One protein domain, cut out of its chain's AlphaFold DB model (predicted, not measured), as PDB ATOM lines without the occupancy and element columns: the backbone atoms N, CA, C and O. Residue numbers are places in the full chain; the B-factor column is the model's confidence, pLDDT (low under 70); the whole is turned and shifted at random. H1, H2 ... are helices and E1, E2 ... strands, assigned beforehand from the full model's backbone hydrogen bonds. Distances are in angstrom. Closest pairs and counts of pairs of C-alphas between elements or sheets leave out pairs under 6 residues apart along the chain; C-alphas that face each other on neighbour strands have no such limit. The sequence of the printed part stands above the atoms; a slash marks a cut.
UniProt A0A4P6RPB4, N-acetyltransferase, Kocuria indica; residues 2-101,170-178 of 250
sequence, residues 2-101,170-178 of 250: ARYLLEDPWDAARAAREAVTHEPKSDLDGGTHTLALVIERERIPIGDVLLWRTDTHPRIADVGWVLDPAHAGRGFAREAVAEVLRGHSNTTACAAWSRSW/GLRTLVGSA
ATOM      1  N   ALA A   2     -29.500 -27.373 -63.952       60.44
ATOM      2  CA  ALA A   2     -28.376 -28.267 -63.696       60.44
ATOM      3  C   ALA A   2     -28.674 -29.634 -64.327       60.44
ATOM      4  O   ALA A   2     -29.734 -30.204 -64.091       60.44
ATOM      5  N   ARG A   3     -27.774 -30.119 -65.189       65.25
ATOM      6  CA  ARG A   3     -27.874 -31.473 -65.763       65.25
ATOM      7  C   ARG A   3     -27.389 -32.542 -64.785       65.25
ATOM      8  O   ARG A   3     -27.747 -33.701 -64.937       65.25
ATOM      9  N   TYR A   4     -26.600 -32.125 -63.800       72.81
ATOM     10  CA  TYR A   4     -26.015 -32.960 -62.767       72.81
ATOM     11  C   TYR A   4     -26.207 -32.239 -61.439       72.81
ATOM     12  O   TYR A   4     -25.857 -31.061 -61.326       72.81
ATOM     13  N   LEU A   5     -26.815 -32.922 -60.475       68.69
ATOM     14  CA  LEU A   5     -26.840 -32.475 -59.092       68.69
ATOM     15  C   LEU A   5     -25.586 -33.021 -58.406       68.69
ATOM     16  O   LEU A   5     -25.136 -34.119 -58.726       68.69
ATOM     17  N   LEU A   6     -25.013 -32.236 -57.492       76.38
ATOM     18  CA  LEU A   6     -23.893 -32.695 -56.665       76.38
ATOM     19  C   LEU A   6     -24.317 -33.862 -55.757       76.38
ATOM     20  O   LEU A   6     -23.502 -34.716 -55.427       76.38
ATOM     21  N   GLU A   7     -25.597 -33.892 -55.392       78.56
ATOM     22  CA  GLU A   7     -26.207 -34.897 -54.534       78.56
ATOM     23  C   GLU A   7     -27.531 -35.378 -55.127       78.56
ATOM     24  O   GLU A   7     -28.167 -34.671 -55.914       78.56
ATOM     25  N   ASP A   8     -27.972 -36.564 -54.717       81.06
ATOM     26  CA  ASP A   8     -29.289 -37.071 -55.090       81.06
ATOM     27  C   ASP A   8     -30.422 -36.158 -54.585       81.06
ATOM     28  O   ASP A   8     -30.282 -35.501 -53.542       81.06
ATOM     29  N   PRO A   9     -31.574 -36.132 -55.285       78.56
ATOM     30  CA  PRO A   9     -32.767 -35.453 -54.799       78.56
ATOM     31  C   PRO A   9     -33.114 -35.897 -53.377       78.56
ATOM     32  O   PRO A   9     -33.090 -37.086 -53.055       78.56
ATOM     33  N   TRP A  10     -33.452 -34.941 -52.517       82.19
ATOM     34  CA  TRP A  10     -33.806 -35.248 -51.137       82.19
ATOM     35  C   TRP A  10     -35.146 -35.978 -51.065       82.19
ATOM     36  O   TRP A  10     -36.140 -35.540 -51.646       82.19
ATOM     37  N   ASP A  11     -35.184 -37.065 -50.295       83.12
ATOM     38  CA  ASP A  11     -36.445 -37.636 -49.835       83.12
ATOM     39  C   ASP A  11     -37.071 -36.763 -48.729       83.12
ATOM     40  O   ASP A  11     -36.438 -35.863 -48.164       83.12
ATOM     41  N   ALA A  12     -38.340 -37.025 -48.402       81.44
ATOM     42  CA  ALA A  12     -39.069 -36.245 -47.400       81.44
ATOM     43  C   ALA A  12     -38.400 -36.282 -46.012       81.44
ATOM     44  O   ALA A  12     -38.419 -35.291 -45.283       81.44
ATOM     45  N   ALA A  13     -37.782 -37.410 -45.647       86.81
ATOM     46  CA  ALA A  13     -37.125 -37.565 -44.357       86.81
ATOM     47  C   ALA A  13     -35.840 -36.727 -44.278       86.81
ATOM     48  O   ALA A  13     -35.557 -36.120 -43.246       86.81
ATOM     49  N   ARG A  14     -35.068 -36.665 -45.366       84.88
ATOM     50  CA  ARG A  14     -33.891 -35.811 -45.492       84.88
ATOM     51  C   ARG A  14     -34.284 -34.346 -45.507       84.88
ATOM     52  O   ARG A  14     -33.703 -33.588 -44.743       84.88
ATOM     53  N   ALA A  15     -35.303 -33.971 -46.277       82.62
ATOM     54  CA  ALA A  15     -35.806 -32.601 -46.298       82.62
ATOM     55  C   ALA A  15     -36.209 -32.118 -44.893       82.62
ATOM     56  O   ALA A  15     -35.841 -31.017 -44.495       82.62
ATOM     57  N   ALA A  16     -36.884 -32.962 -44.105       83.69
ATOM     58  CA  ALA A  16     -37.229 -32.637 -42.722       83.69
ATOM     59  C   ALA A  16     -35.990 -32.465 -41.822       83.69
ATOM     60  O   ALA A  16     -35.954 -31.552 -41.001       83.69
ATOM     61  N   ARG A  17     -34.956 -33.304 -41.982       86.69
ATOM     62  CA  ARG A  17     -33.696 -33.165 -41.229       86.69
ATOM     63  C   ARG A  17     -32.960 -31.876 -41.586       86.69
ATOM     64  O   ARG A  17     -32.540 -31.159 -40.686       86.69
ATOM     65  N   GLU A  18     -32.842 -31.563 -42.871       85.81
ATOM     66  CA  GLU A  18     -32.167 -30.345 -43.334       85.81
ATOM     67  C   GLU A  18     -32.942 -29.076 -42.957       85.81
ATOM     68  O   GLU A  18     -32.347 -28.055 -42.628       85.81
ATOM     69  N   ALA A  19     -34.274 -29.138 -42.886       84.94
ATOM     70  CA  ALA A  19     -35.066 -28.026 -42.364       84.94
ATOM     71  C   ALA A  19     -34.664 -27.663 -40.920       84.94
ATOM     72  O   ALA A  19     -34.525 -26.483 -40.600       84.94
ATOM     73  N   VAL A  20     -34.396 -28.663 -40.071       88.00
ATOM     74  CA  VAL A  20     -33.911 -28.446 -38.696       88.00
ATOM     75  C   VAL A  20     -32.495 -27.861 -38.688       88.00
ATOM     76  O   VAL A  20     -32.201 -26.980 -37.884       88.00
ATOM     77  N   THR A  21     -31.611 -28.281 -39.604       88.12
ATOM     78  CA  THR A  21     -30.259 -27.690 -39.700       88.12
ATOM     79  C   THR A  21     -30.299 -26.232 -40.167       88.12
ATOM     80  O   THR A  21     -29.379 -25.460 -39.883       88.12
ATOM     81  N   HIS A  22     -31.358 -25.837 -40.879       88.56
ATOM     82  CA  HIS A  22     -31.550 -24.488 -41.407       88.56
ATOM     83  C   HIS A  22     -32.255 -23.540 -40.435       88.56
ATOM     84  O   HIS A  22     -32.034 -22.335 -40.522       88.56
ATOM     85  N   GLU A  23     -33.015 -24.052 -39.468       87.75
ATOM     86  CA  GLU A  23     -33.709 -23.250 -38.454       87.75
ATOM     87  C   GLU A  23     -32.835 -22.180 -37.757       87.75
ATOM     88  O   GLU A  23     -33.267 -21.026 -37.678       87.75
ATOM     89  N   PRO A  24     -31.597 -22.467 -37.295       87.62
ATOM     90  CA  PRO A  24     -30.765 -21.442 -36.657       87.62
ATOM     91  C   PRO A  24     -30.158 -20.427 -37.645       87.62
ATOM     92  O   PRO A  24     -29.616 -19.400 -37.226       87.62
ATOM     93  N   LYS A  25     -30.221 -20.680 -38.958       90.62
ATOM     94  CA  LYS A  25     -29.626 -19.846 -40.014       90.62
ATOM     95  C   LYS A  25     -30.576 -18.702 -40.385       90.62
ATOM     96  O   LYS A  25     -31.175 -18.695 -41.455       90.62
ATOM     97  N   SER A  26     -30.754 -17.745 -39.477       89.50
ATOM     98  CA  SER A  26     -31.746 -16.664 -39.618       89.50
ATOM     99  C   SER A  26     -31.153 -15.260 -39.758       89.50
ATOM    100  O   SER A  26     -31.905 -14.290 -39.855       89.50
ATOM    101  N   ASP A  27     -29.825 -15.130 -39.760       86.44
ATOM    102  CA  ASP A  27     -29.150 -13.834 -39.779       86.44
ATOM    103  C   ASP A  27     -27.717 -13.949 -40.325       86.44
ATOM    104  O   ASP A  27     -26.974 -14.872 -39.986       86.44
ATOM    105  N   LEU A  28     -27.316 -12.976 -41.144       87.06
ATOM    106  CA  LEU A  28     -25.948 -12.855 -41.652       87.06
ATOM    107  C   LEU A  28     -24.986 -12.230 -40.636       87.06
ATOM    108  O   LEU A  28     -23.780 -12.487 -40.698       87.06
ATOM    109  N   ASP A  29     -25.509 -11.446 -39.693       84.00
ATOM    110  CA  ASP A  29     -24.725 -10.847 -38.609       84.00
ATOM    111  C   ASP A  29     -24.704 -11.729 -37.349       84.00
ATOM    112  O   ASP A  29     -23.898 -11.515 -36.442       84.00
ATOM    113  N   GLY A  30     -25.567 -12.747 -37.308       81.56
ATOM    114  CA  GLY A  30     -25.630 -13.739 -36.242       81.56
ATOM    115  C   GLY A  30     -24.510 -14.778 -36.319       81.56
ATOM    116  O   GLY A  30     -23.757 -14.851 -37.286       81.56
ATOM    117  N   GLY A  31     -24.427 -15.640 -35.301       83.19
ATOM    118  CA  GLY A  31     -23.321 -16.596 -35.145       83.19
ATOM    119  C   GLY A  31     -23.197 -17.663 -36.241       83.19
ATOM    120  O   GLY A  31     -22.160 -18.308 -36.338       83.19
ATOM    121  N   THR A  32     -24.225 -17.858 -37.071       87.44
ATOM    122  CA  THR A  32     -24.182 -18.775 -38.223       87.44
ATOM    123  C   THR A  32     -23.744 -18.088 -39.515       87.44
ATOM    124  O   THR A  32     -23.475 -18.777 -40.497       87.44
ATOM    125  N   HIS A  33     -23.710 -16.749 -39.541       89.50
ATOM    126  CA  HIS A  33     -23.434 -15.929 -40.725       89.50
ATOM    127  C   HIS A  33     -24.201 -16.365 -41.979       89.50
ATOM    128  O   HIS A  33     -23.707 -16.246 -43.105       89.50
ATOM    129  N   THR A  34     -25.402 -16.906 -41.771       91.25
ATOM    130  CA  THR A  34     -26.204 -17.550 -42.802       91.25
ATOM    131  C   THR A  34     -27.671 -17.206 -42.608       91.25
ATOM    132  O   THR A  34     -28.212 -17.292 -41.506       91.25
ATOM    133  N   LEU A  35     -28.319 -16.867 -43.715       92.50
ATOM    134  CA  LEU A  35     -29.745 -16.626 -43.828       92.50
ATOM    135  C   LEU A  35     -30.344 -17.679 -44.767       92.50
ATOM    136  O   LEU A  35     -30.058 -17.676 -45.962       92.50
ATOM    137  N   ALA A  36     -31.164 -18.572 -44.222       93.75
ATOM    138  CA  ALA A  36     -31.918 -19.589 -44.943       93.75
ATOM    139  C   ALA A  36     -33.409 -19.227 -44.927       93.75
ATOM    140  O   ALA A  36     -33.988 -18.951 -43.876       93.75
ATOM    141  N   LEU A  37     -34.026 -19.200 -46.107       93.25
ATOM    142  CA  LEU A  37     -35.399 -18.745 -46.310       93.25
ATOM    143  C   LEU A  37     -36.163 -19.714 -47.195       93.25
ATOM    144  O   LEU A  37     -35.628 -20.200 -48.189       93.25
ATOM    145  N   VAL A  38     -37.442 -19.919 -46.889       92.69
ATOM    146  CA  VAL A  38     -38.335 -20.720 -47.726       92.69
ATOM    147  C   VAL A  38     -38.963 -19.829 -48.794       92.69
ATOM    148  O   VAL A  38     -39.428 -18.715 -48.523       92.69
ATOM    149  N   ILE A  39     -38.990 -20.331 -50.027       93.69
ATOM    150  CA  ILE A  39     -39.754 -19.751 -51.126       93.69
ATOM    151  C   ILE A  39     -41.157 -20.342 -51.069       93.69
ATOM    152  O   ILE A  39     -41.349 -21.528 -51.336       93.69
ATOM    153  N   GLU A  40     -42.150 -19.510 -50.777       94.19
ATOM    154  CA  GLU A  40     -43.543 -19.932 -50.743       94.19
ATOM    155  C   GLU A  40     -44.352 -19.346 -51.895       94.19
ATOM    156  O   GLU A  40     -44.264 -18.160 -52.240       94.19
ATOM    157  N   ARG A  41     -45.246 -20.177 -52.429       91.25
ATOM    158  CA  ARG A  41     -46.307 -19.759 -53.336       91.25
ATOM    159  C   ARG A  41     -47.631 -20.274 -52.800       91.25
ATOM    160  O   ARG A  41     -47.783 -21.464 -52.580       91.25
ATOM    161  N   GLU A  42     -48.584 -19.371 -52.570       91.19
ATOM    162  CA  GLU A  42     -49.921 -19.742 -52.066       91.19
ATOM    163  C   GLU A  42     -49.879 -20.545 -50.742       91.19
ATOM    164  O   GLU A  42     -50.748 -21.371 -50.491       91.19
ATOM    165  N   ARG A  43     -48.901 -20.249 -49.864       89.06
ATOM    166  CA  ARG A  43     -48.615 -20.972 -48.600       89.06
ATOM    167  C   ARG A  43     -48.092 -22.403 -48.784       89.06
ATOM    168  O   ARG A  43     -48.120 -23.187 -47.842       89.06
ATOM    169  N   ILE A  44     -47.618 -22.738 -49.980       89.31
ATOM    170  CA  ILE A  44     -46.954 -24.004 -50.278       89.31
ATOM    171  C   ILE A  44     -45.460 -23.711 -50.470       89.31
ATOM    172  O   ILE A  44     -45.123 -22.863 -51.306       89.31
ATOM    173  N   PRO A  45     -44.564 -24.375 -49.722       90.12
ATOM    174  CA  PRO A  45     -43.129 -24.330 -49.978       90.12
ATOM    175  C   PRO A  45     -42.818 -24.893 -51.367       90.12
ATOM    176  O   PRO A  45     -43.217 -26.010 -51.690       90.12
ATOM    177  N   ILE A  46     -42.108 -24.125 -52.191       92.94
ATOM    178  CA  ILE A  46     -41.708 -24.527 -53.552       92.94
ATOM    179  C   ILE A  46     -40.188 -24.507 -53.757       92.94
ATOM    180  O   ILE A  46     -39.709 -24.708 -54.872       92.94
ATOM    181  N   GLY A  47     -39.428 -24.224 -52.701       90.75
ATOM    182  CA  GLY A  47     -37.973 -24.150 -52.725       90.75
ATOM    183  C   GLY A  47     -37.423 -23.345 -51.555       90.75
ATOM    184  O   GLY A  47     -38.166 -22.954 -50.653       90.75
ATOM    185  N   ASP A  48     -36.134 -23.056 -51.607       92.62
ATOM    186  CA  ASP A  48     -35.418 -22.276 -50.608       92.62
ATOM    187  C   ASP A  48     -34.346 -21.375 -51.242       92.62
ATOM    188  O   ASP A  48     -33.939 -21.531 -52.398       92.62
ATOM    189  N   VAL A  49     -33.927 -20.369 -50.480       94.56
ATOM    190  CA  VAL A  49     -32.774 -19.518 -50.779       94.56
ATOM    191  C   VAL A  49     -31.886 -19.495 -49.549       94.56
ATOM    192  O   VAL A  49     -32.354 -19.228 -48.442       94.56
ATOM    193  N   LEU A  50     -30.598 -19.736 -49.759       93.81
ATOM    194  CA  LEU A  50     -29.562 -19.593 -48.756       93.81
ATOM    195  C   LEU A  50     -28.625 -18.467 -49.170       93.81
ATOM    196  O   LEU A  50     -28.189 -18.389 -50.318       93.81
ATOM    197  N   LEU A  51     -28.292 -17.615 -48.215       93.12
ATOM    198  CA  LEU A  51     -27.257 -16.600 -48.329       93.12
ATOM    199  C   LEU A  51     -26.287 -16.822 -47.170       93.12
ATOM    200  O   LEU A  51     -26.725 -16.843 -46.023       93.12
ATOM    201  N   TRP A  52     -24.999 -17.008 -47.440       92.50
ATOM    202  CA  TRP A  52     -23.992 -17.238 -46.399       92.50
ATOM    203  C   TRP A  52     -22.711 -16.471 -46.688       92.50
ATOM    204  O   TRP A  52     -22.341 -16.251 -47.838       92.50
ATOM    205  N   ARG A  53     -22.009 -16.061 -45.634       89.12
ATOM    206  CA  ARG A  53     -20.699 -15.416 -45.768       89.12
ATOM    207  C   ARG A  53     -19.612 -16.484 -45.812       89.12
ATOM    208  O   ARG A  53     -19.531 -17.321 -44.920       89.12
ATOM    209  N   THR A  54     -18.784 -16.456 -46.850       78.62
ATOM    210  CA  THR A  54     -17.710 -17.438 -47.069       78.62
ATOM    211  C   THR A  54     -16.385 -17.070 -46.405       78.62
ATOM    212  O   THR A  54     -15.527 -17.936 -46.273       78.62
ATOM    213  N   ASP A  55     -16.210 -15.821 -45.958       69.88
ATOM    214  CA  ASP A  55     -14.965 -15.362 -45.336       69.88
ATOM    215  C   ASP A  55     -15.187 -14.202 -44.338       69.88
ATOM    216  O   ASP A  55     -16.247 -13.570 -44.265       69.88
ATOM    217  N   THR A  56     -14.135 -13.896 -43.581       58.44
ATOM    218  CA  THR A  56     -13.982 -12.767 -42.650       58.44
ATOM    219  C   THR A  56     -14.229 -11.391 -43.281       58.44
ATOM    220  O   THR A  56     -14.509 -10.429 -42.563       58.44
ATOM    221  N   HIS A  57     -14.197 -11.278 -44.613       63.00
ATOM    222  CA  HIS A  57     -14.500 -10.036 -45.314       63.00
ATOM    223  C   HIS A  57     -16.004  -9.707 -45.250       63.00
ATOM    224  O   HIS A  57     -16.830 -10.438 -45.796       63.00
ATOM    225  N   PRO A  58     -16.403  -8.567 -44.655       65.44
ATOM    226  CA  PRO A  58     -17.804  -8.252 -44.354       65.44
ATOM    227  C   PRO A  58     -18.695  -7.928 -45.555       65.44
ATOM    228  O   PRO A  58     -19.809  -7.451 -45.372       65.44
ATOM    229  N   ARG A  59     -18.221  -8.143 -46.785       75.69
ATOM    230  CA  ARG A  59     -18.899  -7.683 -48.006       75.69
ATOM    231  C   ARG A  59     -19.044  -8.751 -49.087       75.69
ATOM    232  O   ARG A  59     -19.521  -8.423 -50.168       75.69
ATOM    233  N   ILE A  60     -18.631  -9.989 -48.820       85.81
ATOM    234  CA  ILE A  60     -18.781 -11.103 -49.759       85.81
ATOM    235  C   ILE A  60     -19.686 -12.149 -49.117       85.81
ATOM    236  O   ILE A  60     -19.465 -12.565 -47.978       85.81
ATOM    237  N   ALA A  61     -20.721 -12.533 -49.853       89.44
ATOM    238  CA  ALA A  61     -21.622 -13.608 -49.495       89.44
ATOM    239  C   ALA A  61     -21.948 -14.412 -50.751       89.44
ATOM    240  O   ALA A  61     -22.137 -13.846 -51.832       89.44
ATOM    241  N   ASP A  62     -22.036 -15.719 -50.575       92.81
ATOM    242  CA  ASP A  62     -22.487 -16.643 -51.593       92.81
ATOM    243  C   ASP A  62     -23.993 -16.826 -51.461       92.81
ATOM    244  O   ASP A  62     -24.548 -16.857 -50.359       92.81
ATOM    245  N   VAL A  63     -24.653 -16.957 -52.607       93.56
ATOM    246  CA  VAL A  63     -26.088 -17.200 -52.688       93.56
ATOM    247  C   VAL A  63     -26.350 -18.501 -53.429       93.56
ATOM    248  O   VAL A  63     -25.845 -18.727 -54.529       93.56
ATOM    249  N   GLY A  64     -27.176 -19.346 -52.824       93.12
ATOM    250  CA  GLY A  64     -27.651 -20.605 -53.378       93.12
ATOM    251  C   GLY A  64     -29.169 -20.681 -53.295       93.12
ATOM    252  O   GLY A  64     -29.789 -20.060 -52.435       93.12
ATOM    253  N   TRP A  65     -29.786 -21.422 -54.209       93.38
ATOM    254  CA  TRP A  65     -31.223 -21.671 -54.179       93.38
ATOM    255  C   TRP A  65     -31.539 -23.034 -54.777       93.38
ATOM    256  O   TRP A  65     -30.912 -23.458 -55.755       93.38
ATOM    257  N   VAL A  66     -32.566 -23.680 -54.236       90.25
ATOM    258  CA  VAL A  66     -33.174 -24.877 -54.812       90.25
ATOM    259  C   VAL A  66     -34.650 -24.590 -55.050       90.25
ATOM    260  O   VAL A  66     -35.302 -23.864 -54.305       90.25
ATOM    261  N   LEU A  67     -35.184 -25.113 -56.151       89.75
ATOM    262  CA  LEU A  67     -36.590 -24.965 -56.497       89.75
ATOM    263  C   LEU A  67     -37.130 -26.311 -56.959       89.75
ATOM    264  O   LEU A  67     -36.446 -27.029 -57.693       89.75
ATOM    265  N   ASP A  68     -38.371 -26.603 -56.591       87.88
ATOM    266  CA  ASP A  68     -39.133 -27.703 -57.167       87.88
ATOM    267  C   ASP A  68     -39.111 -27.595 -58.710       87.88
ATOM    268  O   ASP A  68     -39.460 -26.539 -59.263       87.88
ATOM    269  N   PRO A  69     -38.706 -28.658 -59.435       87.75
ATOM    270  CA  PRO A  69     -38.722 -28.693 -60.893       87.75
ATOM    271  C   PRO A  69     -40.063 -28.295 -61.524       87.75
ATOM    272  O   PRO A  69     -40.056 -27.647 -62.571       87.75
ATOM    273  N   ALA A  70     -41.202 -28.596 -60.885       90.00
ATOM    274  CA  ALA A  70     -42.532 -28.194 -61.363       90.00
ATOM    275  C   ALA A  70     -42.731 -26.664 -61.375       90.00
ATOM    276  O   ALA A  70     -43.602 -26.124 -62.063       90.00
ATOM    277  N   HIS A  71     -41.891 -25.946 -60.633       90.25
ATOM    278  CA  HIS A  71     -41.897 -24.496 -60.498       90.25
ATOM    279  C   HIS A  71     -40.732 -23.823 -61.254       90.25
ATOM    280  O   HIS A  71     -40.666 -22.588 -61.324       90.25
ATOM    281  N   ALA A  72     -39.834 -24.604 -61.864       88.25
ATOM    282  CA  ALA A  72     -38.677 -24.108 -62.603       88.25
ATOM    283  C   ALA A  72     -39.068 -23.343 -63.884       88.25
ATOM    284  O   ALA A  72     -40.159 -23.483 -64.429       88.25
ATOM    285  N   GLY A  73     -38.174 -22.474 -64.369       91.38
ATOM    286  CA  GLY A  73     -38.378 -21.705 -65.610       91.38
ATOM    287  C   GLY A  73     -39.386 -20.549 -65.517       91.38
ATOM    288  O   GLY A  73     -39.504 -19.765 -66.452       91.38
ATOM    289  N   ARG A  74     -40.068 -20.380 -64.377       93.50
ATOM    290  CA  ARG A  74     -41.105 -19.348 -64.170       93.50
ATOM    291  C   ARG A  74     -40.590 -18.055 -63.527       93.50
ATOM    292  O   ARG A  74     -41.337 -17.090 -63.367       93.50
ATOM    293  N   GLY A  75     -39.305 -18.025 -63.171       94.69
ATOM    294  CA  GLY A  75     -38.632 -16.860 -62.589       94.69
ATOM    295  C   GLY A  75     -38.735 -16.729 -61.067       94.69
ATOM    296  O   GLY A  75     -38.224 -15.750 -60.536       94.69
ATOM    297  N   PHE A  76     -39.327 -17.698 -60.358       94.38
ATOM    298  CA  PHE A  76     -39.488 -17.631 -58.898       94.38
ATOM    299  C   PHE A  76     -38.161 -17.548 -58.142       94.38
ATOM    300  O   PHE A  76     -38.019 -16.700 -57.272       94.38
ATOM    301  N   ALA A  77     -37.160 -18.345 -58.526       93.12
ATOM    302  CA  ALA A  77     -35.834 -18.271 -57.913       93.12
ATOM    303  C   ALA A  77     -35.191 -16.881 -58.074       93.12
ATOM    304  O   ALA A  77     -34.707 -16.302 -57.108       93.12
ATOM    305  N   ARG A  78     -35.251 -16.301 -59.283       95.19
ATOM    306  CA  ARG A  78     -34.743 -14.943 -59.554       95.19
ATOM    307  C   ARG A  78     -35.424 -13.912 -58.657       95.19
ATOM    308  O   ARG A  78     -34.771 -12.998 -58.171       95.19
ATOM    309  N   GLU A  79     -36.735 -14.025 -58.515       95.38
ATOM    310  CA  GLU A  79     -37.541 -13.107 -57.723       95.38
ATOM    311  C   GLU A  79     -37.214 -13.213 -56.233       95.38
ATOM    312  O   GLU A  79     -36.909 -12.200 -55.613       95.38
ATOM    313  N   ALA A  80     -37.169 -14.434 -55.695       94.38
ATOM    314  CA  ALA A  80     -36.784 -14.682 -54.312       94.38
ATOM    315  C   ALA A  80     -35.384 -14.128 -54.012       94.38
ATOM    316  O   ALA A  80     -35.222 -13.335 -53.090       94.38
ATOM    317  N   VAL A  81     -34.384 -14.462 -54.835       94.88
ATOM    318  CA  VAL A  81     -33.007 -13.964 -54.673       94.88
ATOM    319  C   VAL A  81     -32.951 -12.435 -54.735       94.88
ATOM    320  O   VAL A  81     -32.266 -11.813 -53.925       94.88
ATOM    321  N   ALA A  82     -33.686 -11.805 -55.654       93.81
ATOM    322  CA  ALA A  82     -33.720 -10.348 -55.749       93.81
ATOM    323  C   ALA A  82     -34.276  -9.693 -54.475       93.81
ATOM    324  O   ALA A  82     -33.741  -8.671 -54.043       93.81
ATOM    325  N   GLU A  83     -35.311 -10.271 -53.863       92.31
ATOM    326  CA  GLU A  83     -35.873  -9.766 -52.606       92.31
ATOM    327  C   GLU A  83     -34.914  -9.955 -51.426       92.31
ATOM    328  O   GLU A  83     -34.732  -9.025 -50.641       92.31
ATOM    329  N   VAL A  84     -34.223 -11.097 -51.341       90.44
ATOM    330  CA  VAL A  84     -33.192 -11.324 -50.313       90.44
ATOM    331  C   VAL A  84     -32.082 -10.278 -50.408       90.44
ATOM    332  O   VAL A  84     -31.725  -9.657 -49.408       90.44
ATOM    333  N   LEU A  85     -31.568 -10.029 -51.616       89.38
ATOM    334  CA  LEU A  85     -30.487  -9.066 -51.828       89.38
ATOM    335  C   LEU A  85     -30.925  -7.623 -51.544       89.38
ATOM    336  O   LEU A  85     -30.154  -6.859 -50.970       89.38
ATOM    337  N   ARG A  86     -32.168  -7.249 -51.885       86.56
ATOM    338  CA  ARG A  86     -32.737  -5.935 -51.526       86.56
ATOM    339  C   ARG A  86     -32.875  -5.774 -50.013       86.56
ATOM    340  O   ARG A  86     -32.524  -4.721 -49.479       86.56
ATOM    341  N   GLY A  87     -33.385  -6.803 -49.336       74.38
ATOM    342  CA  GLY A  87     -33.625  -6.802 -47.893       74.38
ATOM    343  C   GLY A  87     -32.341  -6.790 -47.062       74.38
ATOM    344  O   GLY A  87     -32.281  -6.087 -46.056       74.38
ATOM    345  N   HIS A  88     -31.291  -7.497 -47.494       68.06
ATOM    346  CA  HIS A  88     -30.025  -7.564 -46.758       68.06
ATOM    347  C   HIS A  88     -29.317  -6.203 -46.646       68.06
ATOM    348  O   HIS A  88     -28.751  -5.883 -45.600       68.06
ATOM    349  N   SER A  89     -29.424  -5.354 -47.672       60.00
ATOM    350  CA  SER A  89     -28.923  -3.974 -47.625       60.00
ATOM    351  C   SER A  89     -29.614  -3.077 -46.579       60.00
ATOM    352  O   SER A  89     -29.206  -1.929 -46.418       60.00
ATOM    353  N   ASN A  90     -30.641  -3.568 -45.868       50.56
ATOM    354  CA  ASN A  90     -31.439  -2.819 -44.893       50.56
ATOM    355  C   ASN A  90     -31.543  -3.595 -43.554       50.56
ATOM    356  O   ASN A  90     -32.586  -4.115 -43.160       50.56
ATOM    357  N   THR A  91     -30.407  -3.736 -42.874       46.78
ATOM    358  CA  THR A  91     -30.059  -4.844 -41.959       46.78
ATOM    359  C   THR A  91     -30.770  -4.874 -40.590       46.78
ATOM    360  O   THR A  91     -30.560  -5.787 -39.804       46.78
ATOM    361  N   THR A  92     -31.668  -3.942 -40.252       45.91
ATOM    362  CA  THR A  92     -32.265  -3.905 -38.892       45.91
ATOM    363  C   THR A  92     -33.499  -4.808 -38.708       45.91
ATOM    364  O   THR A  92     -33.902  -5.075 -37.577       45.91
ATOM    365  N   ALA A  93     -34.122  -5.303 -39.784       43.16
ATOM    366  CA  ALA A  93     -35.455  -5.921 -39.708       43.16
ATOM    367  C   ALA A  93     -35.469  -7.455 -39.515       43.16
ATOM    368  O   ALA A  93     -36.405  -7.979 -38.910       43.16
ATOM    369  N   CYS A  94     -34.449  -8.189 -39.978       38.84
ATOM    370  CA  CYS A  94     -34.478  -9.663 -39.985       38.84
ATOM    371  C   CYS A  94     -34.365 -10.273 -38.574       38.84
ATOM    372  O   CYS A  94     -35.150 -11.145 -38.200       38.84
ATOM    373  N   ALA A  95     -33.477  -9.737 -37.731       40.06
ATOM    374  CA  ALA A  95     -33.247 -10.251 -36.379       40.06
ATOM    375  C   ALA A  95     -34.409  -9.983 -35.393       40.06
ATOM    376  O   ALA A  95     -34.515 -10.636 -34.352       40.06
ATOM    377  N   ALA A  96     -35.283  -9.007 -35.660       35.25
ATOM    378  CA  ALA A  96     -36.464  -8.743 -34.827       35.25
ATOM    379  C   ALA A  96     -37.617  -9.721 -35.123       35.25
ATOM    380  O   ALA A  96     -38.472  -9.962 -34.272       35.25
ATOM    381  N   TRP A  97     -37.620 -10.300 -36.323       34.31
ATOM    382  CA  TRP A  97     -38.743 -11.042 -36.878       34.31
ATOM    383  C   TRP A  97     -38.730 -12.530 -36.473       34.31
ATOM    384  O   TRP A  97     -39.770 -13.060 -36.090       34.31
ATOM    385  N   SER A  98     -37.556 -13.175 -36.412       30.94
ATOM    386  CA  SER A  98     -37.424 -14.579 -35.964       30.94
ATOM    387  C   SER A  98     -37.851 -14.795 -34.501       30.94
ATOM    388  O   SER A  98     -38.524 -15.774 -34.178       30.94
ATOM    389  N   ARG A  99     -37.552 -13.835 -33.612       33.31
ATOM    390  CA  ARG A  99     -37.895 -13.903 -32.176       33.31
ATOM    391  C   ARG A  99     -39.391 -13.761 -31.880       33.31
ATOM    392  O   ARG A  99     -39.871 -14.350 -30.914       33.31
ATOM    393  N   SER A 100     -40.132 -13.012 -32.701       27.73
ATOM    394  CA  SER A 100     -41.576 -12.805 -32.517       27.73
ATOM    395  C   SER A 100     -42.420 -14.012 -32.941       27.73
ATOM    396  O   SER A 100     -43.574 -14.106 -32.532       27.73
ATOM    397  N   TRP A 101     -41.880 -14.909 -33.771       29.06
ATOM    398  CA  TRP A 101     -42.605 -16.076 -34.280       29.06
ATOM    399  C   TRP A 101     -42.441 -17.303 -33.372       29.06
ATOM    400  O   TRP A 101     -43.413 -18.004 -33.119       29.06
ATOM    401  N   GLY A 170     -47.436 -12.882 -56.202       59.66
ATOM    402  CA  GLY A 170     -47.935 -13.567 -55.009       59.66
ATOM    403  C   GLY A 170     -46.916 -14.479 -54.322       59.66
ATOM    404  O   GLY A 170     -47.314 -15.268 -53.467       59.66
ATOM    405  N   LEU A 171     -45.630 -14.367 -54.668       47.62
ATOM    406  CA  LEU A 171     -44.553 -15.033 -53.944       47.62
ATOM    407  C   LEU A 171     -44.372 -14.380 -52.574       47.62
ATOM    408  O   LEU A 171     -44.460 -13.151 -52.437       47.62
ATOM    409  N   ARG A 172     -44.122 -15.217 -51.572       56.75
ATOM    410  CA  ARG A 172     -43.714 -14.799 -50.237       56.75
ATOM    411  C   ARG A 172     -42.400 -15.482 -49.902       56.75
ATOM    412  O   ARG A 172     -42.250 -16.679 -50.114       56.75
ATOM    413  N   THR A 173     -41.473 -14.709 -49.363       49.62
ATOM    414  CA  THR A 173     -40.278 -15.244 -48.722       49.62
ATOM    415  C   THR A 173     -40.516 -15.155 -47.226       49.62
ATOM    416  O   THR A 173     -40.712 -14.058 -46.701       49.62
ATOM    417  N   LEU A 174     -40.578 -16.304 -46.559       49.28
ATOM    418  CA  LEU A 174     -40.707 -16.378 -45.108       49.28
ATOM    419  C   LEU A 174     -39.398 -16.915 -44.532       49.28
ATOM    420  O   LEU A 174     -38.828 -17.873 -45.057       49.28
ATOM    421  N   VAL A 175     -38.927 -16.303 -43.444       41.44
ATOM    422  CA  VAL A 175     -37.990 -16.986 -42.545       41.44
ATOM    423  C   VAL A 175     -38.886 -17.912 -41.713       41.44
ATOM    424  O   VAL A 175     -39.923 -17.502 -41.213       41.44
ATOM    425  N   GLY A 176     -38.641 -19.204 -41.636       33.06
ATOM    426  CA  GLY A 176     -39.639 -20.057 -40.996       33.06
ATOM    427  C   GLY A 176     -39.143 -21.462 -40.858       33.06
ATOM    428  O   GLY A 176     -38.849 -22.108 -41.858       33.06
ATOM    429  N   SER A 177     -39.066 -21.915 -39.611       33.16
ATOM    430  CA  SER A 177     -38.923 -23.325 -39.290       33.16
ATOM    431  C   SER A 177     -40.139 -24.049 -39.865       33.16
ATOM    432  O   SER A 177     -41.284 -23.726 -39.527       33.16
ATOM    433  N   ALA A 178     -39.906 -24.969 -40.802       32.53
ATOM    434  CA  ALA A 178     -40.953 -25.832 -41.317       32.53
ATOM    435  C   ALA A 178     -41.401 -26.737 -40.165       32.53
ATOM    436  O   ALA A 178     -40.723 -27.705 -39.827       32.53
TER     437      ALA A 178
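This is residues 2 to 101 and 170 to 178 of the 250 residues of the protein "N-acetyltransferase" of Kocuria indica (UniProt A0A4P6RPB4). A twisted sheet of four antiparallel strands has the long helix H2 packed over one face, while H1 only grazes the sheet with residues 19 to 22. H3 is off the sheet, and residues 2 to 9 stick out. The printed part has 109 residues with three named helices and four named strands, along the chain H1 E1 E2 E3 H2 H3 E4, in sheet order E3 - E2 - E1 - E4. The class is mixed, helices and strands; the whole is compact, with a radius of gyration of the C-alphas of 13.9 A and spans of 34 by 30 by 27 A.

H1, residues 12 to 22, comes closest to E1, residues 34 to 41, at the C-alphas of His 22 and Ala 36, 6.1 A apart. E1, E2, residues 44 to 52, and E3, residues 62 to 67, form a meander, each strand the antiparallel neighbour of the one before, and two hairpins. N 37 and O 49 are 2.9 A apart, N 50 and O 64 2.8 A. H2, residues 76 to 88, is on the sheet, in two layers, a helix on one face; the closest C-alphas of H2 and E3 are those of Ala 77 and Trp 65, 6.8 A. H3, residues 94 to 101, is only just apart from H2, at 8.4 A. Edge strand E4, residues 171 to 174, is antiparallel to E1, with N 40 and O 172 2.9 A apart. Every O i to N i+4 pair is within hydrogen-bond range in H1 and H2; in H3 0 of 4 are, against 3 of 5 O i to N i+3 pairs.

H1 begins at C-alpha 12 (-39.069, -36.245, -47.400) and is 15.2 A long. E1 measures 22.8 A, E2 24.3 A, E3 17.1 A and H2 18.4 A. E4 ends at C-alpha 174 (-40.707, -16.378, -45.108).

The C-alphas farthest apart, of Arg 3 and Ser 100, are 40.5 A apart. Residues 102 to 169 are not printed; C-alphas 101 and 170 are 21.5 A apart. The link H1 to E1 is long. The mean pLDDT of the printed part is 77.3; residues 88 to 101 and 170 to 178 are among those under 70.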